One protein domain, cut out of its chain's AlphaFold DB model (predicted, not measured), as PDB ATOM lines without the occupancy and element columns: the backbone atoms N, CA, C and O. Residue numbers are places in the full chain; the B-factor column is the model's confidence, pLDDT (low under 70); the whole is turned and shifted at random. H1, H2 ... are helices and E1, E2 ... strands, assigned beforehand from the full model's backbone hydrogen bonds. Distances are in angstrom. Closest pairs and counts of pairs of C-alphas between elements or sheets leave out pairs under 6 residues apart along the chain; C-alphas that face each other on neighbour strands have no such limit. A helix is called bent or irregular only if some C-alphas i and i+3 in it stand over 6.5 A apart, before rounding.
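AT A GLANCE: This is residues 27 to 161 of the 161 residues of the protein "Outer-membrane lipoprotein carrier protein" of Xanthomonadales bacterium (UniProt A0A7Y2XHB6). Two lobes, each built on its own antiparallel sheet, make this domain: a large, twisted wall of six strands, E1 to E6, with H2 standing on it, and a smaller sheet of three strands, E7 to E9, with H1 laid across it. H1 leads from the small lobe to the large one, and the run H2, H3, H4 leads back, with H3 between the two sheets. The printed part has 135 residues with four named helices and nine named strands, in the order H1 E1 E2 E3 E4 E5 E6 H2 H3 H4 E7 E8 E9, and both sheets keep the order of their strands along the chain. The class is mixed, helices and strands. The whole is compact, with a radius of gyration of the C-alphas of 15.9 A and spans of 45 by 38 by 31 A.

HOW THE PARTS SIT: H1, residues 27 to 38, is on the sheet of E7, residues 129 to 137, E8, residues 140 to 147, and E9, residues 157 to 160, at a height over the sheet of 9.8 A. It lies over E8 and, only just, over E9, on which 3 of its C-alphas fall. On the local plane it runs across the strands, at 77 degrees to E8. The closest C-alphas of H1 and E8 are those of Gly 28 and Gln 141, 5.1 A apart. A tight link leads to E1, residues 41 to 51, the first strand of a meander, each strand the antiparallel neighbour of the one before, with E2, residues 57 to 68, E3, residues 72 to 77, E4, residues 83 to 88, E5, residues 91 to 96, and E6, residues 101 to 106. E1 and E2 form a hairpin at 169 degrees, with N 48 and O 61 2.8 A apart, within hydrogen-bond range. E1 bends by 59 degrees at residue 45 and E2 by 57 degrees at residue 63. E2 and E3 follow as a hairpin at 147 degrees, with N 66 and O 74 at 2.8 A. E5 and E6 close the meander as a hairpin at 160 degrees, with N 92 and O 105 at 2.8 A. H2, residues 107 to 113, stands up from this sheet, its line rising 49 degrees out of the local plane. It is irregular, but only just: C-alphas 109 and 112 are 6.7 A apart. H3, residues 117 to 120, touches H1, with the C-alphas of Ser 36 and Thr 120 5.3 A apart. H4, residues 122 to 128, only just touches H1, with 3 pairs of C-alphas within 8 A, the closest those of Glu 33 and Pro 122 at 6.3 A, and only grazes the sheet of E7, E8 and E9 with residues 125 to 128. E7, E8 and E9 form a second meander; N 132 and O 144 are 2.9 A apart, and N 143 and O 159 2.8 A. Every O i to N i+4 pair is within hydrogen-bond range in H1 and H4; H2 has 1 of 3, beside 2 of 4 O i to N i+3 pairs, and H3 is too short for such a pair.

IN THESE COORDINATES: H1 begins at C-alpha 27 (144.100, 149.446, 155.105) and is 16.6 A long. E1 measures 29.9 A and E2 31.6 A, ending at C-alpha 68 (141.514, 124.974, 147.981). E7 measures 21.0 A and E8 21.8 A. E9 ends at C-alpha 160 (135.443, 142.432, 157.904).

THE WHOLE: The C-alphas farthest apart, those of Ala 27 and Glu 100, are 45.9 A from each other. The printed part has no cut and no long link. The mean pLDDT of the printed part is 87.3; residues 109 to 117 are under 70.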
ATOM      1  N   ALA A  27     143.627 150.499 154.225       86.06
ATOM      2  CA  ALA A  27     144.100 149.446 155.105       86.06
ATOM      3  C   ALA A  27     143.289 148.161 154.910       86.06
ATOM      4  O   ALA A  27     143.874 147.098 154.704       86.06
ATOM      5  N   GLY A  28     141.957 148.265 154.880       88.06
ATOM      6  CA  GLY A  28     141.075 147.126 154.633       88.06
ATOM      7  C   GLY A  28     141.284 146.542 153.238       88.06
ATOM      8  O   GLY A  28     141.382 145.326 153.072       88.06
ATOM      9  N   ARG A  29     141.445 147.393 152.217       87.31
ATOM     10  CA  ARG A  29     141.729 146.917 150.850       87.31
ATOM     11  C   ARG A  29     143.062 146.168 150.774       87.31
ATOM     12  O   ARG A  29     143.123 145.077 150.213       87.31
ATOM     13  N   GLN A  30     144.117 146.725 151.364       89.12
ATOM     14  CA  GLN A  30     145.436 146.090 151.394       89.12
ATOM     15  C   GLN A  30     145.413 144.760 152.153       89.12
ATOM     16  O   GLN A  30     146.061 143.806 151.725       89.12
ATOM     17  N   GLN A  31     144.657 144.670 153.249       90.12
ATOM     18  CA  GLN A  31     144.460 143.419 153.981       90.12
ATOM     19  C   GLN A  31     143.758 142.366 153.122       90.12
ATOM     20  O   GLN A  31     144.206 141.220 153.105       90.12
ATOM     21  N   LEU A  32     142.723 142.743 152.362       88.62
ATOM     22  CA  LEU A  32     142.035 141.825 151.451       88.62
ATOM     23  C   LEU A  32     142.987 141.286 150.385       88.62
ATOM     24  O   LEU A  32     143.075 140.078 150.179       88.62
ATOM     25  N   GLU A  33     143.725 142.182 149.729       88.81
ATOM     26  CA  GLU A  33     144.697 141.821 148.698       88.81
ATOM     27  C   GLU A  33     145.758 140.861 149.249       88.81
ATOM     28  O   GLU A  33     146.049 139.834 148.634       88.81
ATOM     29  N   GLN A  34     146.300 141.154 150.435       90.12
ATOM     30  CA  GLN A  34     147.276 140.295 151.104       90.12
ATOM     31  C   GLN A  34     146.681 138.945 151.505       90.12
ATOM     32  O   GLN A  34     147.326 137.915 151.300       90.12
ATOM     33  N   PHE A  35     145.465 138.927 152.054       89.56
ATOM     34  CA  PHE A  35     144.771 137.697 152.419       89.56
ATOM     35  C   PHE A  35     144.586 136.808 151.187       89.56
ATOM     36  O   PHE A  35     145.061 135.673 151.160       89.56
ATOM     37  N   SER A  36     143.985 137.343 150.125       87.31
ATOM     38  CA  SER A  36     143.699 136.592 148.903       87.31
ATOM     39  C   SER A  36     144.956 136.156 148.149       87.31
ATOM     40  O   SER A  36     144.962 135.075 147.554       87.31
ATOM     41  N   ALA A  37     146.030 136.955 148.168       88.38
ATOM     42  CA  ALA A  37     147.297 136.600 147.529       88.38
ATOM     43  C   ALA A  37     147.967 135.385 148.187       88.38
ATOM     44  O   ALA A  37     148.581 134.577 147.492       88.38
ATOM     45  N   ASN A  38     147.823 135.239 149.506       88.94
ATOM     46  CA  ASN A  38     148.439 134.160 150.283       88.94
ATOM     47  C   ASN A  38     147.489 132.980 150.551       88.94
ATOM     48  O   ASN A  38     147.887 131.980 151.150       88.94
ATOM     49  N   LEU A  39     146.231 133.080 150.122       88.38
ATOM     50  CA  LEU A  39     145.228 132.052 150.347       88.38
ATOM     51  C   LEU A  39     145.440 130.865 149.398       88.38
ATOM     52  O   LEU A  39     144.994 130.895 148.257       88.38
ATOM     53  N   GLU A  40     146.076 129.789 149.854       90.88
ATOM     54  CA  GLU A  40     146.123 128.519 149.106       90.88
ATOM     55  C   GLU A  40     144.985 127.578 149.517       90.88
ATOM     56  O   GLU A  40     144.299 126.984 148.676       90.88
ATOM     57  N   THR A  41     144.770 127.477 150.828       92.38
ATOM     58  CA  THR A  41     143.730 126.660 151.447       92.38
ATOM     59  C   THR A  41     143.096 127.387 152.624       92.38
ATOM     60  O   THR A  41     143.790 128.095 153.349       92.38
ATOM     61  N   LEU A  42     141.808 127.148 152.856       90.94
ATOM     62  CA  LEU A  42     141.075 127.600 154.038       90.94
ATOM     63  C   LEU A  42     140.360 126.414 154.675       90.94
ATOM     64  O   LEU A  42     139.834 125.561 153.959       90.94
ATOM     65  N   HIS A  43     140.277 126.413 155.999       94.50
ATOM     66  CA  HIS A  43     139.278 125.664 156.754       94.50
ATOM     67  C   HIS A  43     138.743 126.575 157.852       94.50
ATOM     68  O   HIS A  43     139.531 127.188 158.571       94.50
ATOM     69  N   ALA A  44     137.424 126.697 157.947       93.00
ATOM     70  CA  ALA A  44     136.772 127.503 158.967       93.00
ATOM     71  C   ALA A  44     135.428 126.892 159.370       93.00
ATOM     72  O   ALA A  44     134.795 126.181 158.589       93.00
ATOM     73  N   GLN A  45     134.996 127.205 160.589       95.75
ATOM     74  CA  GLN A  45     133.610 127.040 161.017       95.75
ATOM     75  C   GLN A  45     132.840 128.322 160.701       95.75
ATOM     76  O   GLN A  45     133.431 129.404 160.690       95.75
ATOM     77  N   PHE A  46     131.543 128.203 160.436       92.06
ATOM     78  CA  PHE A  46     130.675 129.353 160.212       92.06
ATOM     79  C   PHE A  46     129.385 129.233 161.015       92.06
ATOM     80  O   PHE A  46     128.871 128.134 161.227       92.06
ATOM     81  N   ASP A  47     128.844 130.398 161.355       92.88
ATOM     82  CA  ASP A  47     127.476 130.598 161.809       92.88
ATOM     83  C   ASP A  47     126.832 131.623 160.870       92.88
ATOM     84  O   ASP A  47     127.372 132.706 160.634       92.88
ATOM     85  N   GLN A  48     125.685 131.274 160.301       89.44
ATOM     86  CA  GLN A  48     124.926 132.095 159.373       89.44
ATOM     87  C   GLN A  48     123.545 132.371 159.959       89.44
ATOM     88  O   GLN A  48     122.856 131.478 160.447       89.44
ATOM     89  N   LYS A  49     123.117 133.627 159.847       91.56
ATOM     90  CA  LYS A  49     121.788 134.079 160.245       91.56
ATOM     91  C   LYS A  49     121.172 134.903 159.124       91.56
ATOM     92  O   LYS A  49     121.749 135.903 158.701       91.56
ATOM     93  N   VAL A  50     119.987 134.505 158.672       90.38
ATOM     94  CA  VAL A  50     119.177 135.274 157.723       90.38
ATOM     95  C   VAL A  50     118.126 136.035 158.515       90.38
ATOM     96  O   VAL A  50     117.330 135.442 159.240       90.38
ATOM     97  N   ILE A  51     118.132 137.360 158.399       92.81
ATOM     98  CA  ILE A  51     117.204 138.240 159.114       92.81
ATOM     99  C   ILE A  51     116.186 138.787 158.113       92.81
ATOM    100  O   ILE A  51     116.557 139.378 157.099       92.81
ATOM    101  N   SER A  52     114.904 138.582 158.406       92.25
ATOM    102  CA  SER A  52     113.779 139.118 157.638       92.25
ATOM    103  C   SER A  52     113.670 140.637 157.773       92.25
ATOM    104  O   SER A  52     114.202 141.255 158.695       92.25
ATOM    105  N   THR A  53     112.907 141.264 156.880       91.00
ATOM    106  CA  THR A  53     112.675 142.720 156.893       91.00
ATOM    107  C   THR A  53     111.952 143.224 158.146       91.00
ATOM    108  O   THR A  53     112.067 144.399 158.483       91.00
ATOM    109  N   ASP A  54     111.229 142.351 158.851       94.12
ATOM    110  CA  ASP A  54     110.581 142.636 160.134       94.12
ATOM    111  C   ASP A  54     111.519 142.469 161.349       94.12
ATOM    112  O   ASP A  54     111.100 142.679 162.487       94.12
ATOM    113  N   GLY A  55     112.789 142.114 161.116       93.06
ATOM    114  CA  GLY A  55     113.809 141.901 162.143       93.06
ATOM    115  C   GLY A  55     113.781 140.514 162.787       93.06
ATOM    116  O   GLY A  55     114.609 140.238 163.656       93.06
ATOM    117  N   SER A  56     112.860 139.635 162.383       94.44
ATOM    118  CA  SER A  56     112.851 138.245 162.835       94.44
ATOM    119  C   SER A  56     113.967 137.435 162.174       94.44
ATOM    120  O   SER A  56     114.425 137.740 161.071       94.44
ATOM    121  N   VAL A  57     114.416 136.381 162.854       93.69
ATOM    122  CA  VAL A  57     115.351 135.421 162.269       93.69
ATOM    123  C   VAL A  57     114.568 134.464 161.376       93.69
ATOM    124  O   VAL A  57     113.724 133.718 161.868       93.69
ATOM    125  N   ALA A  58     114.829 134.526 160.073       92.56
ATOM    126  CA  ALA A  58     114.195 133.687 159.062       92.56
ATOM    127  C   ALA A  58     114.832 132.298 158.993       92.56
ATOM    128  O   ALA A  58     114.133 131.313 158.774       92.56
ATOM    129  N   ASP A  59     116.154 132.252 159.157       89.25
ATOM    130  CA  ASP A  59     116.951 131.037 159.059       89.25
ATOM    131  C   ASP A  59     118.239 131.171 159.885       89.25
ATOM    132  O   ASP A  59     118.820 132.260 159.981       89.25
ATOM    133  N   GLU A  60     118.678 130.063 160.475       91.81
ATOM    134  CA  GLU A  60     119.963 129.928 161.162       91.81
ATOM    135  C   GLU A  60     120.621 128.632 160.707       91.81
ATOM    136  O   GLU A  60     120.016 127.564 160.753       91.81
ATOM    137  N   SER A  61     121.883 128.716 160.310       90.81
ATOM    138  CA  SER A  61     122.667 127.545 159.946       90.81
ATOM    139  C   SER A  61     124.089 127.673 160.456       90.81
ATOM    140  O   SER A  61     124.607 128.768 160.661       90.81
ATOM    141  N   SER A  62     124.731 126.538 160.676       94.38
ATOM    142  CA  SER A  62     126.133 126.470 161.060       94.38
ATOM    143  C   SER A  62     126.793 125.296 160.365       94.38
ATOM    144  O   SER A  62     126.128 124.408 159.820       94.38
ATOM    145  N   GLY A  63     128.116 125.294 160.366       95.00
ATOM    146  CA  GLY A  63     128.857 124.190 159.794       95.00
ATOM    147  C   GLY A  63     130.296 124.543 159.514       95.00
ATOM    148  O   GLY A  63     130.928 125.321 160.228       95.00
ATOM    149  N   GLU A  64     130.821 123.937 158.461       95.81
ATOM    150  CA  GLU A  64     132.225 124.035 158.118       95.81
ATOM    151  C   GLU A  64     132.424 124.299 156.632       95.81
ATOM    152  O   GLU A  64     131.700 123.789 155.768       95.81
ATOM    153  N   VAL A  65     133.467 125.066 156.337       92.75
ATOM    154  CA  VAL A  65     133.876 125.385 154.981       92.75
ATOM    155  C   VAL A  65     135.343 125.071 154.761       92.75
ATOM    156  O   VAL A  65     136.201 125.369 155.592       92.75
ATOM    157  N   TRP A  66     135.631 124.494 153.599       93.62
ATOM    158  CA  TRP A  66     136.974 124.272 153.096       93.62
ATOM    159  C   TRP A  66     137.119 124.916 151.732       93.62
ATOM    160  O   TRP A  66     136.242 124.804 150.873       93.62
ATOM    161  N   LEU A  67     138.278 125.516 151.511       90.12
ATOM    162  CA  LEU A  67     138.662 126.075 150.230       90.12
ATOM    163  C   LEU A  67     140.034 125.552 149.842       90.12
ATOM    164  O   LEU A  67     140.927 125.432 150.678       90.12
ATOM    165  N   SER A  68     140.213 125.257 148.562       90.56
ATOM    166  CA  SER A  68     141.514 124.974 147.981       90.56
ATOM    167  C   SER A  68     141.571 125.591 146.592       90.56
ATOM    168  O   SER A  68     140.827 125.208 145.680       90.56
ATOM    169  N   ARG A  69     142.459 126.573 146.427       87.00
ATOM    170  CA  ARG A  69     142.616 127.256 145.147       87.00
ATOM    171  C   ARG A  69     143.097 126.283 144.056       87.00
ATOM    172  O   ARG A  69     143.776 125.294 144.341       87.00
ATOM    173  N   PRO A  70     142.731 126.536 142.788       81.62
ATOM    174  CA  PRO A  70     141.993 127.715 142.327       81.62
ATOM    175  C   PRO A  70     140.466 127.615 142.462       81.62
ATOM    176  O   PRO A  70     139.818 128.647 142.524       81.62
ATOM    177  N   GLN A  71     139.876 126.415 142.467       84.25
ATOM    178  CA  GLN A  71     138.430 126.269 142.222       84.25
ATOM    179  C   GLN A  71     137.757 125.152 143.029       84.25
ATOM    180  O   GLN A  71     136.633 124.770 142.711       84.25
ATOM    181  N   ARG A  72     138.414 124.597 144.051       89.38
ATOM    182  CA  ARG A  72     137.780 123.588 144.902       89.38
ATOM    183  C   ARG A  72     137.235 124.233 146.159       89.38
ATOM    184  O   ARG A  72     137.947 124.969 146.841       89.38
ATOM    185  N   PHE A  73     135.997 123.904 146.485       89.19
ATOM    186  CA  PHE A  73     135.413 124.258 147.767       89.19
ATOM    187  C   PHE A  73     134.538 123.119 148.276       89.19
ATOM    188  O   PHE A  73     134.028 122.311 147.496       89.19
ATOM    189  N   ARG A  74     134.372 123.061 149.592       93.06
ATOM    190  CA  ARG A  74     133.425 122.184 150.272       93.06
ATOM    191  C   ARG A  74     132.711 123.001 151.334       93.06
ATOM    192  O   ARG A  74     133.375 123.594 152.172       93.06
ATOM    193  N   TRP A  75     131.391 123.001 151.301       92.81
ATOM    194  CA  TRP A  75     130.536 123.619 152.300       92.81
ATOM    195  C   TRP A  75     129.663 122.534 152.906       92.81
ATOM    196  O   TRP A  75     128.929 121.871 152.178       92.81
ATOM    197  N   ALA A  76     129.786 122.308 154.206       95.12
ATOM    198  CA  ALA A  76     128.984 121.325 154.917       95.12
ATOM    199  C   ALA A  76     128.103 122.057 155.926       95.12
ATOM    200  O   ALA A  76     128.621 122.627 156.886       95.12
ATOM    201  N   TYR A  77     126.796 122.046 155.685       93.81
ATOM    202  CA  TYR A  77     125.789 122.523 156.623       93.81
ATOM    203  C   TYR A  77     125.478 121.412 157.627       93.81
ATOM    204  O   TYR A  77     125.256 120.263 157.243       93.81
ATOM    205  N   GLY A  78     125.506 121.748 158.915       89.56
ATOM    206  CA  GLY A  78     125.060 120.866 159.990       89.56
ATOM    207  C   GLY A  78     123.595 121.105 160.367       89.56
ATOM    208  O   GLY A  78     122.877 121.855 159.711       89.56
ATOM    209  N   GLY A  79     123.168 120.500 161.476       85.12
ATOM    210  CA  GLY A  79     121.825 120.684 162.037       85.12
ATOM    211  C   GLY A  79     120.796 119.679 161.518       85.12
ATOM    212  O   GLY A  79     121.147 118.572 161.113       85.12
ATOM    213  N   ASP A  80     119.520 120.066 161.582       83.44
ATOM    214  CA  ASP A  80     118.378 119.193 161.265       83.44
ATOM    215  C   ASP A  80     118.206 118.938 159.756       83.44
ATOM    216  O   ASP A  80     117.581 117.951 159.364       83.44
ATOM    217  N   PHE A  81     118.785 119.802 158.915       85.69
ATOM    218  CA  PHE A  81     118.748 119.711 157.452       85.69
ATOM    219  C   PHE A  81     120.173 119.752 156.879       85.69
ATOM    220  O   PHE A  81     120.595 120.782 156.350       85.69
ATOM    221  N   PRO A  82     120.950 118.665 157.026       92.31
ATOM    222  CA  PRO A  82     122.318 118.637 156.540       92.31
ATOM    223  C   PRO A  82     122.363 118.681 155.009       92.31
ATOM    224  O   PRO A  82     121.683 117.922 154.314       92.31
ATOM    225  N   GLU A  83     123.203 119.574 154.492       94.25
ATOM    226  CA  GLU A  83     123.459 119.742 153.063       94.25
ATOM    227  C   GLU A  83     124.969 119.819 152.821       94.25
ATOM    228  O   GLU A  83     125.718 120.479 153.550       94.25
ATOM    229  N   LEU A  84     125.427 119.153 151.764       95.44
ATOM    230  CA  LEU A  84     126.816 119.179 151.339       95.44
ATOM    231  C   LEU A  84     126.940 119.794 149.945       95.44
ATOM    232  O   LEU A  84     126.505 119.212 148.952       95.44
ATOM    233  N   VAL A  85     127.631 120.928 149.859       92.88
ATOM    234  CA  VAL A  85     127.986 121.578 148.596       92.88
ATOM    235  C   VAL A  85     129.465 121.350 148.298       92.88
ATOM    236  O   VAL A  85     130.333 121.715 149.086       92.88
ATOM    237  N   VAL A  86     129.784 120.763 147.147       93.75
ATOM    238  CA  VAL A  86     131.163 120.506 146.712       93.75
ATOM    239  C   VAL A  86     131.386 121.088 145.329       93.75
ATOM    240  O   VAL A  86     130.681 120.731 144.390       93.75
ATOM    241  N   ALA A  87     132.421 121.909 145.178       91.12
ATOM    242  CA  ALA A  87     132.988 122.203 143.872       91.12
ATOM    243  C   ALA A  87     134.289 121.452 143.635       91.12
ATOM    244  O   ALA A  87     135.226 121.527 144.433       91.12
ATOM    245  N   ASP A  88     134.361 120.783 142.488       91.81
ATOM    246  CA  ASP A  88     135.530 120.011 142.062       91.81
ATOM    247  C   ASP A  88     136.449 120.772 141.084       91.81
ATOM    248  O   ASP A  88     137.520 120.279 140.725       91.81
ATOM    249  N   GLY A  89     136.068 121.990 140.684       87.88
ATOM    250  CA  GLY A  89     136.739 122.798 139.664       87.88
ATOM    251  C   GLY A  89     136.045 122.786 138.298       87.88
ATOM    252  O   GLY A  89     136.437 123.545 137.414       87.88
ATOM    253  N   THR A  90     135.027 121.942 138.112       89.19
ATOM    254  CA  THR A  90     134.211 121.848 136.891       89.19
ATOM    255  C   THR A  90     132.716 121.932 137.206       89.19
ATOM    256  O   THR A  90     131.966 122.637 136.519       89.19
ATOM    257  N   HIS A  91     132.274 121.237 138.251       91.00
ATOM    258  CA  HIS A  91     130.885 121.160 138.683       91.00
ATOM    259  C   HIS A  91     130.732 121.574 140.140       91.00
ATOM    260  O   HIS A  91     131.654 121.441 140.941       91.00
ATOM    261  N   ILE A  92     129.526 122.035 140.461       91.44
ATOM    262  CA  ILE A  92     129.028 122.146 141.826       91.44
ATOM    263  C   ILE A  92     128.021 121.022 142.036       91.44
ATOM    264  O   ILE A  92     127.039 120.916 141.296       91.44
ATOM    265  N   TRP A  93     128.281 120.211 143.048       94.56
ATOM    266  CA  TRP A  93     127.434 119.135 143.531       94.56
ATOM    267  C   TRP A  93     126.770 119.611 144.814       94.56
ATOM    268  O   TRP A  93     127.469 120.014 145.737       94.56
ATOM    269  N   ILE A  94     125.444 119.587 144.861       94.31
ATOM    270  CA  ILE A  94     124.657 119.905 146.053       94.31
ATOM    271  C   ILE A  94     123.952 118.616 146.446       94.31
ATOM    272  O   ILE A  94     123.160 118.098 145.657       94.31
ATOM    273  N   TYR A  95     124.286 118.083 147.612       96.62
ATOM    274  CA  TYR A  95     123.674 116.888 148.167       96.62
ATOM    275  C   TYR A  95     122.812 117.266 149.366       96.62
ATOM    276  O   TYR A  95     123.340 117.691 150.390       96.62
ATOM    277  N   ASP A  96     121.503 117.098 149.206       94.94
ATOM    278  CA  ASP A  96     120.517 117.198 150.276       94.94
ATOM    279  C   ASP A  96     120.339 115.798 150.877       94.94
ATOM    280  O   ASP A  96     119.870 114.873 150.198       94.94
ATOM    281  N   GLU A  97     120.770 115.625 152.127       92.88
ATOM    282  CA  GLU A  97     120.743 114.325 152.801       92.88
ATOM    283  C   GLU A  97     119.314 113.869 153.109       92.88
ATOM    284  O   GLU A  97     119.003 112.687 152.962       92.88
ATOM    285  N   ALA A  98     118.430 114.797 153.487       89.75
ATOM    286  CA  ALA A  98     117.057 114.485 153.875       89.75
ATOM    287  C   ALA A  98     116.213 114.021 152.680       89.75
ATOM    288  O   ALA A  98     115.324 113.179 152.828       89.75
ATOM    289  N   LEU A  99     116.494 114.566 151.495       94.25
ATOM    290  CA  LEU A  99     115.835 114.183 150.247       94.25
ATOM    291  C   LEU A  99     116.556 113.059 149.493       94.25
ATOM    292  O   LEU A  99     116.059 112.621 148.456       94.25
ATOM    293  N   GLU A 100     117.721 112.618 149.975       95.62
ATOM    294  CA  GLU A 100     118.611 111.678 149.282       95.62
ATOM    295  C   GLU A 100     118.889 112.100 147.823       95.62
ATOM    296  O   GLU A 100     118.968 111.277 146.906       95.62
ATOM    297  N   GLN A 101     119.026 113.409 147.590       97.50
ATOM    298  CA  GLN A 101     119.029 113.986 146.247       97.50
ATOM    299  C   GLN A 101     120.320 114.743 145.948       97.50
ATOM    300  O   GLN A 101     120.783 115.560 146.738       97.50
ATOM    301  N   VAL A 102     120.851 114.541 144.739       97.62
ATOM    302  CA  VAL A 102     122.006 115.285 144.224       97.62
ATOM    303  C   VAL A 102     121.596 116.195 143.069       97.62
ATOM    304  O   VAL A 102     121.076 115.737 142.052       97.62
ATOM    305  N   THR A 103     121.902 117.486 143.200       94.75
ATOM    306  CA  THR A 103     121.801 118.476 142.123       94.75
ATOM    307  C   THR A 103     123.191 118.812 141.593       94.75
ATOM    308  O   THR A 103     124.100 119.106 142.366       94.75
ATOM    309  N   VAL A 104     123.356 118.819 140.267       94.12
ATOM    310  CA  VAL A 104     124.641 119.113 139.612       94.12
ATOM    311  C   VAL A 104     124.520 120.359 138.747       94.12
ATOM    312  O   VAL A 104     123.642 120.449 137.887       94.12
ATOM    313  N   LYS A 105     125.418 121.322 138.956       89.44
ATOM    314  CA  LYS A 105     125.487 122.579 138.199       89.44
ATOM    315  C   LYS A 105     126.881 122.766 137.613       89.44
ATOM    316  O   LYS A 105     127.871 122.307 138.174       89.44
ATOM    317  N   ASN A 106     126.981 123.467 136.487       88.69
ATOM    318  CA  ASN A 106     128.283 123.856 135.949       88.69
ATOM    319  C   ASN A 106     128.875 124.999 136.790       88.69
ATOM    320  O   ASN A 106     128.221 126.029 136.968       88.69
ATOM    321  N   GLN A 107     130.110 124.839 137.270       83.38
ATOM    322  CA  GLN A 107     130.715 125.787 138.207       83.38
ATOM    323  C   GLN A 107     130.991 127.159 137.588       83.38
ATOM    324  O   GLN A 107     130.809 128.173 138.256       83.38
ATOM    325  N   SER A 108     131.349 127.221 136.302       73.81
ATOM    326  CA  SER A 108     131.686 128.489 135.632       73.81
ATOM    327  C   SER A 108     130.524 129.488 135.598       73.81
ATOM    328  O   SER A 108     130.752 130.689 135.496       73.81
ATOM    329  N   ARG A 109     129.281 129.000 135.710       62.59
ATOM    330  CA  ARG A 109     128.071 129.833 135.770       62.59
ATOM    331  C   ARG A 109     127.628 130.198 137.184       62.59
ATOM    332  O   ARG A 109     126.821 131.100 137.314       62.59
ATOM    333  N   ALA A 110     128.093 129.478 138.202       57.88
ATOM    334  CA  ALA A 110     127.624 129.629 139.581       57.88
ATOM    335  C   ALA A 110     128.664 130.289 140.500       57.88
ATOM    336  O   ALA A 110     128.320 130.808 141.556       57.88
ATOM    337  N   ALA A 111     129.939 130.291 140.100       58.41
ATOM    338  CA  ALA A 111     131.016 130.889 140.881       58.41
ATOM    339  C   ALA A 111     130.924 132.422 140.983       58.41
ATOM    340  O   ALA A 111     131.464 132.981 141.928       58.41
ATOM    341  N   SER A 112     130.244 133.103 140.053       54.56
ATOM    342  CA  SER A 112     130.132 134.569 140.073       54.56
ATOM    343  C   SER A 112     129.262 135.118 141.201       54.56
ATOM    344  O   SER A 112     129.376 136.300 141.509       54.56
ATOM    345  N   ASP A 113     128.412 134.278 141.794       54.66
ATOM    346  CA  ASP A 113     127.347 134.725 142.697       54.66
ATOM    347  C   ASP A 113     127.572 134.224 144.140       54.66
ATOM    348  O   ASP A 113     126.765 134.474 145.030       54.66
ATOM    349  N   SER A 114     128.684 133.519 144.396       64.31
ATOM    350  CA  SER A 114     129.024 133.025 145.733       64.31
ATOM    351  C   SER A 114     129.756 134.093 146.559       64.31
ATOM    352  O   SER A 114     130.800 134.579 146.117       64.31
ATOM    353  N   PRO A 115     129.320 134.387 147.799       60.88
ATOM    354  CA  PRO A 115     130.019 135.312 148.695       60.88
ATOM    355  C   PRO A 115     131.485 134.946 148.975       60.88
ATOM    356  O   PRO A 115     132.300 135.832 149.205       60.88
ATOM    357  N   LEU A 116     131.866 133.662 148.910       65.31
ATOM    358  CA  LEU A 116     133.269 133.265 149.083       65.31
ATOM    359  C   LEU A 116     134.138 133.511 147.854       65.31
ATOM    360  O   LEU A 116     135.356 133.619 148.001       65.31
ATOM    361  N   ALA A 117     133.555 133.632 146.659       66.69
ATOM    362  CA  ALA A 117     134.327 133.998 145.474       66.69
ATOM    363  C   ALA A 117     135.028 135.351 145.683       66.69
ATOM    364  O   ALA A 117     136.187 135.506 145.291       66.69
ATOM    365  N   LEU A 118     134.379 136.256 146.431       70.75
ATOM    366  CA  LEU A 118     134.901 137.567 146.829       70.75
ATOM    367  C   LEU A 118     136.244 137.478 147.573       70.75
ATOM    368  O   LEU A 118     137.061 138.385 147.457       70.75
ATOM    369  N   LEU A 119     136.497 136.386 148.303       74.50
ATOM    370  CA  LEU A 119     137.729 136.196 149.076       74.50
ATOM    371  C   LEU A 119     138.896 135.646 148.246       74.50
ATOM    372  O   LEU A 119     140.040 135.662 148.701       74.50
ATOM    373  N   THR A 120     138.631 135.116 147.050       74.12
ATOM    374  CA  THR A 120     139.627 134.345 146.279       74.12
ATOM    375  C   THR A 120     140.136 135.025 145.014       74.12
ATOM    376  O   THR A 120     141.153 134.587 144.461       74.12
ATOM    377  N   ASP A 121     139.456 136.083 144.567       78.56
ATOM    378  CA  ASP A 121     139.811 136.862 143.379       78.56
ATOM    379  C   ASP A 121     139.494 138.365 143.574       78.56
ATOM    380  O   ASP A 121     138.458 138.860 143.116       78.56
ATOM    381  N   PRO A 122     140.387 139.123 144.245       77.56
ATOM    382  CA  PRO A 122     140.235 140.569 144.418       77.56
ATOM    383  C   PRO A 122     140.149 141.344 143.096       77.56
ATOM    384  O   PRO A 122     139.465 142.362 143.016       77.56
ATOM    385  N   GLU A 123     140.796 140.870 142.026       79.69
ATOM    386  CA  GLU A 123     140.725 141.538 140.721       79.69
ATOM    387  C   GLU A 123     139.334 141.407 140.088       79.69
ATOM    388  O   GLU A 123     138.837 142.326 139.425       79.69
ATOM    389  N   GLN A 124     138.685 140.251 140.242       78.69
ATOM    390  CA  GLN A 124     137.281 140.101 139.867       78.69
ATOM    391  C   GLN A 124     136.388 140.998 140.730       78.69
ATOM    392  O   GLN A 124     135.485 141.640 140.184       78.69
ATOM    393  N   LEU A 125     136.678 141.104 142.026       80.44
ATOM    394  CA  LEU A 125     135.923 141.936 142.953       80.44
ATOM    395  C   LEU A 125     135.918 143.416 142.540       80.44
ATOM    396  O   LEU A 125     134.849 144.000 142.392       80.44
ATOM    397  N   GLU A 126     137.080 144.005 142.250       82.75
ATOM    398  CA  GLU A 126     137.196 145.411 141.813       82.75
ATOM    399  C   GLU A 126     136.422 145.696 140.513       82.75
ATOM    400  O   GLU A 126     135.846 146.776 140.318       82.75
ATOM    401  N   ARG A 127     136.366 144.706 139.611       84.81
ATOM    402  CA  ARG A 127     135.603 144.803 138.357       84.81
ATOM    403  C   ARG A 127     134.096 144.738 138.580       84.81
ATOM    404  O   ARG A 127     133.350 145.347 137.815       84.81
ATOM    405  N   GLN A 128     133.644 143.994 139.585       83.12
ATOM    406  CA  GLN A 128     132.225 143.749 139.839       83.12
ATOM    407  C   GLN A 128     131.613 144.714 140.862       83.12
ATOM    408  O   GLN A 128     130.412 144.975 140.785       83.12
ATOM    409  N   PHE A 129     132.418 145.282 141.763       87.00
ATOM    410  CA  PHE A 129     131.945 146.060 142.907       87.00
ATOM    411  C   PHE A 129     132.644 147.419 143.034       87.00
ATOM    412  O   PHE A 129     133.820 147.580 142.709       87.00
ATOM    413  N   ASP A 130     131.900 148.415 143.514       89.69
ATOM    414  CA  ASP A 130     132.449 149.629 144.117       89.69
ATOM    415  C   ASP A 130     132.784 149.321 145.579       89.69
ATOM    416  O   ASP A 130     131.881 148.985 146.348       89.69
ATOM    417  N   ILE A 131     134.070 149.378 145.938       88.88
ATOM    418  CA  ILE A 131     134.569 148.996 147.265       88.88
ATOM    419  C   ILE A 131     134.973 150.244 148.040       88.88
ATOM    420  O   ILE A 131     135.796 151.034 147.562       88.88
ATOM    421  N   ARG A 132     134.427 150.406 149.248       91.62
ATOM    422  CA  ARG A 132     134.712 151.538 150.139       91.62
ATOM    423  C   ARG A 132     135.015 151.067 151.548       91.62
ATOM    424  O   ARG A 132     134.324 150.196 152.058       91.62
ATOM    425  N   GLU A 133     135.980 151.703 152.195       92.19
ATOM    426  CA  GLU A 133     136.187 151.547 153.635       92.19
ATOM    427  C   GLU A 133     135.126 152.345 154.393       92.19
ATOM    428  O   GLU A 133     134.908 153.530 154.122       92.19
ATOM    429  N   VAL A 134     134.423 151.670 155.304       93.62
ATOM    430  CA  VAL A 134     133.297 152.243 156.065       93.62
ATOM    431  C   VAL A 134     133.559 152.317 157.570       93.62
ATOM    432  O   VAL A 134     132.665 152.690 158.329       93.62
ATOM    433  N   GLY A 135     134.790 152.026 157.989       91.12
ATOM    434  CA  GLY A 135     135.258 152.130 159.367       91.12
ATOM    435  C   GLY A 135     135.698 150.784 159.925       91.12
ATOM    436  O   GLY A 135     136.088 149.893 159.179       91.12
ATOM    437  N   GLU A 136     135.602 150.644 161.243       92.44
ATOM    438  CA  GLU A 136     136.016 149.446 161.968       92.44
ATOM    439  C   GLU A 136     134.854 148.898 162.800       92.44
ATOM    440  O   GLU A 136     134.072 149.663 163.376       92.44
ATOM    441  N   ALA A 137     134.760 147.574 162.905       91.25
ATOM    442  CA  ALA A 137     133.857 146.906 163.836       91.25
ATOM    443  C   ALA A 137     134.526 145.665 164.414       91.25
ATOM    444  O   ALA A 137     135.138 144.892 163.690       91.25
ATOM    445  N   GLU A 138     134.413 145.485 165.732       90.94
ATOM    446  CA  GLU A 138     134.971 144.320 166.440       90.94
ATOM    447  C   GLU A 138     136.479 144.106 166.193       90.94
ATOM    448  O   GLU A 138     136.988 142.994 166.268       90.94
ATOM    449  N   GLY A 139     137.210 145.195 165.926       90.56
ATOM    450  CA  GLY A 139     138.643 145.161 165.618       90.56
ATOM    451  C   GLY A 139     138.982 144.801 164.169       90.56
ATOM    452  O   GLY A 139     140.164 144.701 163.857       90.56
ATOM    453  N   MET A 140     137.978 144.632 163.303       91.69
ATOM    454  CA  MET A 140     138.140 144.383 161.872       91.69
ATOM    455  C   MET A 140     137.943 145.659 161.056       91.69
ATOM    456  O   MET A 140     137.050 146.460 161.360       91.69
ATOM    457  N   GLN A 141     138.719 145.812 159.982       92.44
ATOM    458  CA  GLN A 141     138.469 146.839 158.969       92.44
ATOM    459  C   GLN A 141     137.253 146.439 158.137       92.44
ATOM    460  O   GLN A 141     137.175 145.314 157.643       92.44
ATOM    461  N   LEU A 142     136.298 147.353 157.964       93.44
ATOM    462  CA  LEU A 142     135.078 147.091 157.210       93.44
ATOM    463  C   LEU A 142     135.155 147.650 155.793       93.44
ATOM    464  O   LEU A 142     135.249 148.861 155.576       93.44
ATOM    465  N   LEU A 143     134.985 146.752 154.828       92.06
ATOM    466  CA  LEU A 143     134.764 147.070 153.425       92.06
ATOM    467  C   LEU A 143     133.278 146.939 153.084       92.06
ATOM    468  O   LEU A 143     132.675 145.886 153.275       92.06
ATOM    469  N   GLU A 144     132.687 147.999 152.535       92.38
ATOM    470  CA  GLU A 144     131.387 147.954 151.867       92.38
ATOM    471  C   GLU A 144     131.588 147.739 150.369       92.38
ATOM    472  O   GLU A 144     132.275 148.509 149.698       92.38
ATOM    473  N   LEU A 145     130.954 146.694 149.845       89.56
ATOM    474  CA  LEU A 145     130.949 146.332 148.438       89.56
ATOM    475  C   LEU A 145     129.545 146.589 147.886       89.56
ATOM    476  O   LEU A 145     128.560 146.016 148.363       89.56
ATOM    477  N   ARG A 146     129.443 147.426 146.851       90.44
ATOM    478  CA  ARG A 146     128.193 147.654 146.110       90.44
ATOM    479  C   ARG A 146     128.328 147.162 144.685       90.44
ATOM    480  O   ARG A 146     129.259 147.556 143.988       90.44
ATOM    481  N   SER A 147     127.409 146.299 144.254       87.94
ATOM    482  CA  SER A 147     127.435 145.757 142.896       87.94
ATOM    483  C   SER A 147     127.371 146.889 141.874       87.94
ATOM    484  O   SER A 147     126.562 147.809 141.990       87.94
ATOM    485  N   ARG A 148     128.228 146.820 140.852       88.12
ATOM    486  CA  ARG A 148     128.173 147.729 139.699       88.12
ATOM    487  C   ARG A 148     127.048 147.353 138.730       88.12
ATOM    488  O   ARG A 148     126.729 148.141 137.841       88.12
ATOM    489  N   LYS A 149     126.459 146.158 138.872       83.94
ATOM    490  CA  LYS A 149     125.309 145.710 138.078       83.94
ATOM    491  C   LYS A 149     124.004 146.245 138.670       83.94
ATOM    492  O   LYS A 149     123.841 146.309 139.884       83.94
ATOM    493  N   THR A 150     123.055 146.586 137.803       76.75
ATOM    494  CA  THR A 150     121.732 147.099 138.196       76.75
ATOM    495  C   THR A 150     120.752 146.015 138.646       76.75
ATOM    496  O   THR A 150     119.775 146.333 139.310       76.75
ATOM    497  N   ASP A 151     120.995 144.754 138.294       77.94
ATOM    498  CA  ASP A 151     120.169 143.577 138.595       77.94
ATOM    499  C   ASP A 151     120.742 142.734 139.749       77.94
ATOM    500  O   ASP A 151     120.675 141.510 139.742       77.94
ATOM    501  N   SER A 152     121.335 143.395 140.743       76.06
ATOM    502  CA  SER A 152     121.922 142.731 141.910       76.06
ATOM    503  C   SER A 152     120.850 142.172 142.850       76.06
ATOM    504  O   SER A 152     119.917 142.885 143.218       76.06
ATOM    505  N   GLU A 153     121.033 140.934 143.314       75.31
ATOM    506  CA  GLU A 153     120.204 140.331 144.373       75.31
ATOM    507  C   GLU A 153     120.495 140.925 145.764       75.31
ATOM    508  O   GLU A 153     119.706 140.764 146.693       75.31
ATOM    509  N   PHE A 154     121.604 141.661 145.905       78.50
ATOM    510  CA  PHE A 154     122.023 142.314 147.148       78.50
ATOM    511  C   PHE A 154     122.166 143.826 146.962       78.50
ATOM    512  O   PHE A 154     122.723 144.285 145.961       78.50
ATOM    513  N   GLU A 155     121.739 144.609 147.957       84.44
ATOM    514  CA  GLU A 155     121.960 146.063 147.972       84.44
ATOM    515  C   GLU A 155     123.425 146.418 148.286       84.44
ATOM    516  O   GLU A 155     124.009 147.323 147.680       84.44
ATOM    517  N   ARG A 156     124.021 145.705 149.247       88.31
ATOM    518  CA  ARG A 156     125.415 145.857 149.677       88.31
ATOM    519  C   ARG A 156     125.912 144.594 150.373       88.31
ATOM    520  O   ARG A 156     125.113 143.849 150.936       88.31
ATOM    521  N   ILE A 157     127.226 144.416 150.392       88.56
ATOM    522  CA  ILE A 157     127.928 143.396 151.178       88.56
ATOM    523  C   ILE A 157     128.899 144.120 152.112       88.56
ATOM    524  O   ILE A 157     129.551 145.075 151.693       88.56
ATOM    525  N   LEU A 158     128.975 143.686 153.370       91.06
ATOM    526  CA  LEU A 158     129.979 144.146 154.327       91.06
ATOM    527  C   LEU A 158     130.965 143.011 154.587       91.06
ATOM    528  O   LEU A 158     130.545 141.902 154.913       91.06
ATOM    529  N   LEU A 159     132.254 143.297 154.443       90.12
ATOM    530  CA  LEU A 159     133.344 142.362 154.690       90.12
ATOM    531  C   LEU A 159     134.257 142.921 155.783       90.12
ATOM    532  O   LEU A 159     134.737 144.043 155.649       90.12
ATOM    533  N   GLY A 160     134.478 142.139 156.841       91.12
ATOM    534  CA  GLY A 160     135.443 142.432 157.904       91.12
ATOM    535  C   GLY A 160     136.751 141.667 157.697       91.12
ATOM    536  O   GLY A 160     136.703 140.483 157.357       91.12
ATOM    537  N   LEU A 161     137.887 142.347 157.882       86.25
ATOM    538  CA  LEU A 161     139.251 141.812 157.757       86.25
ATOM    539  C   LEU A 161     140.104 142.130 158.986       86.25
ATOM    540  O   LEU A 161     139.916 143.230 159.560       86.25
TER     541      LEU A 161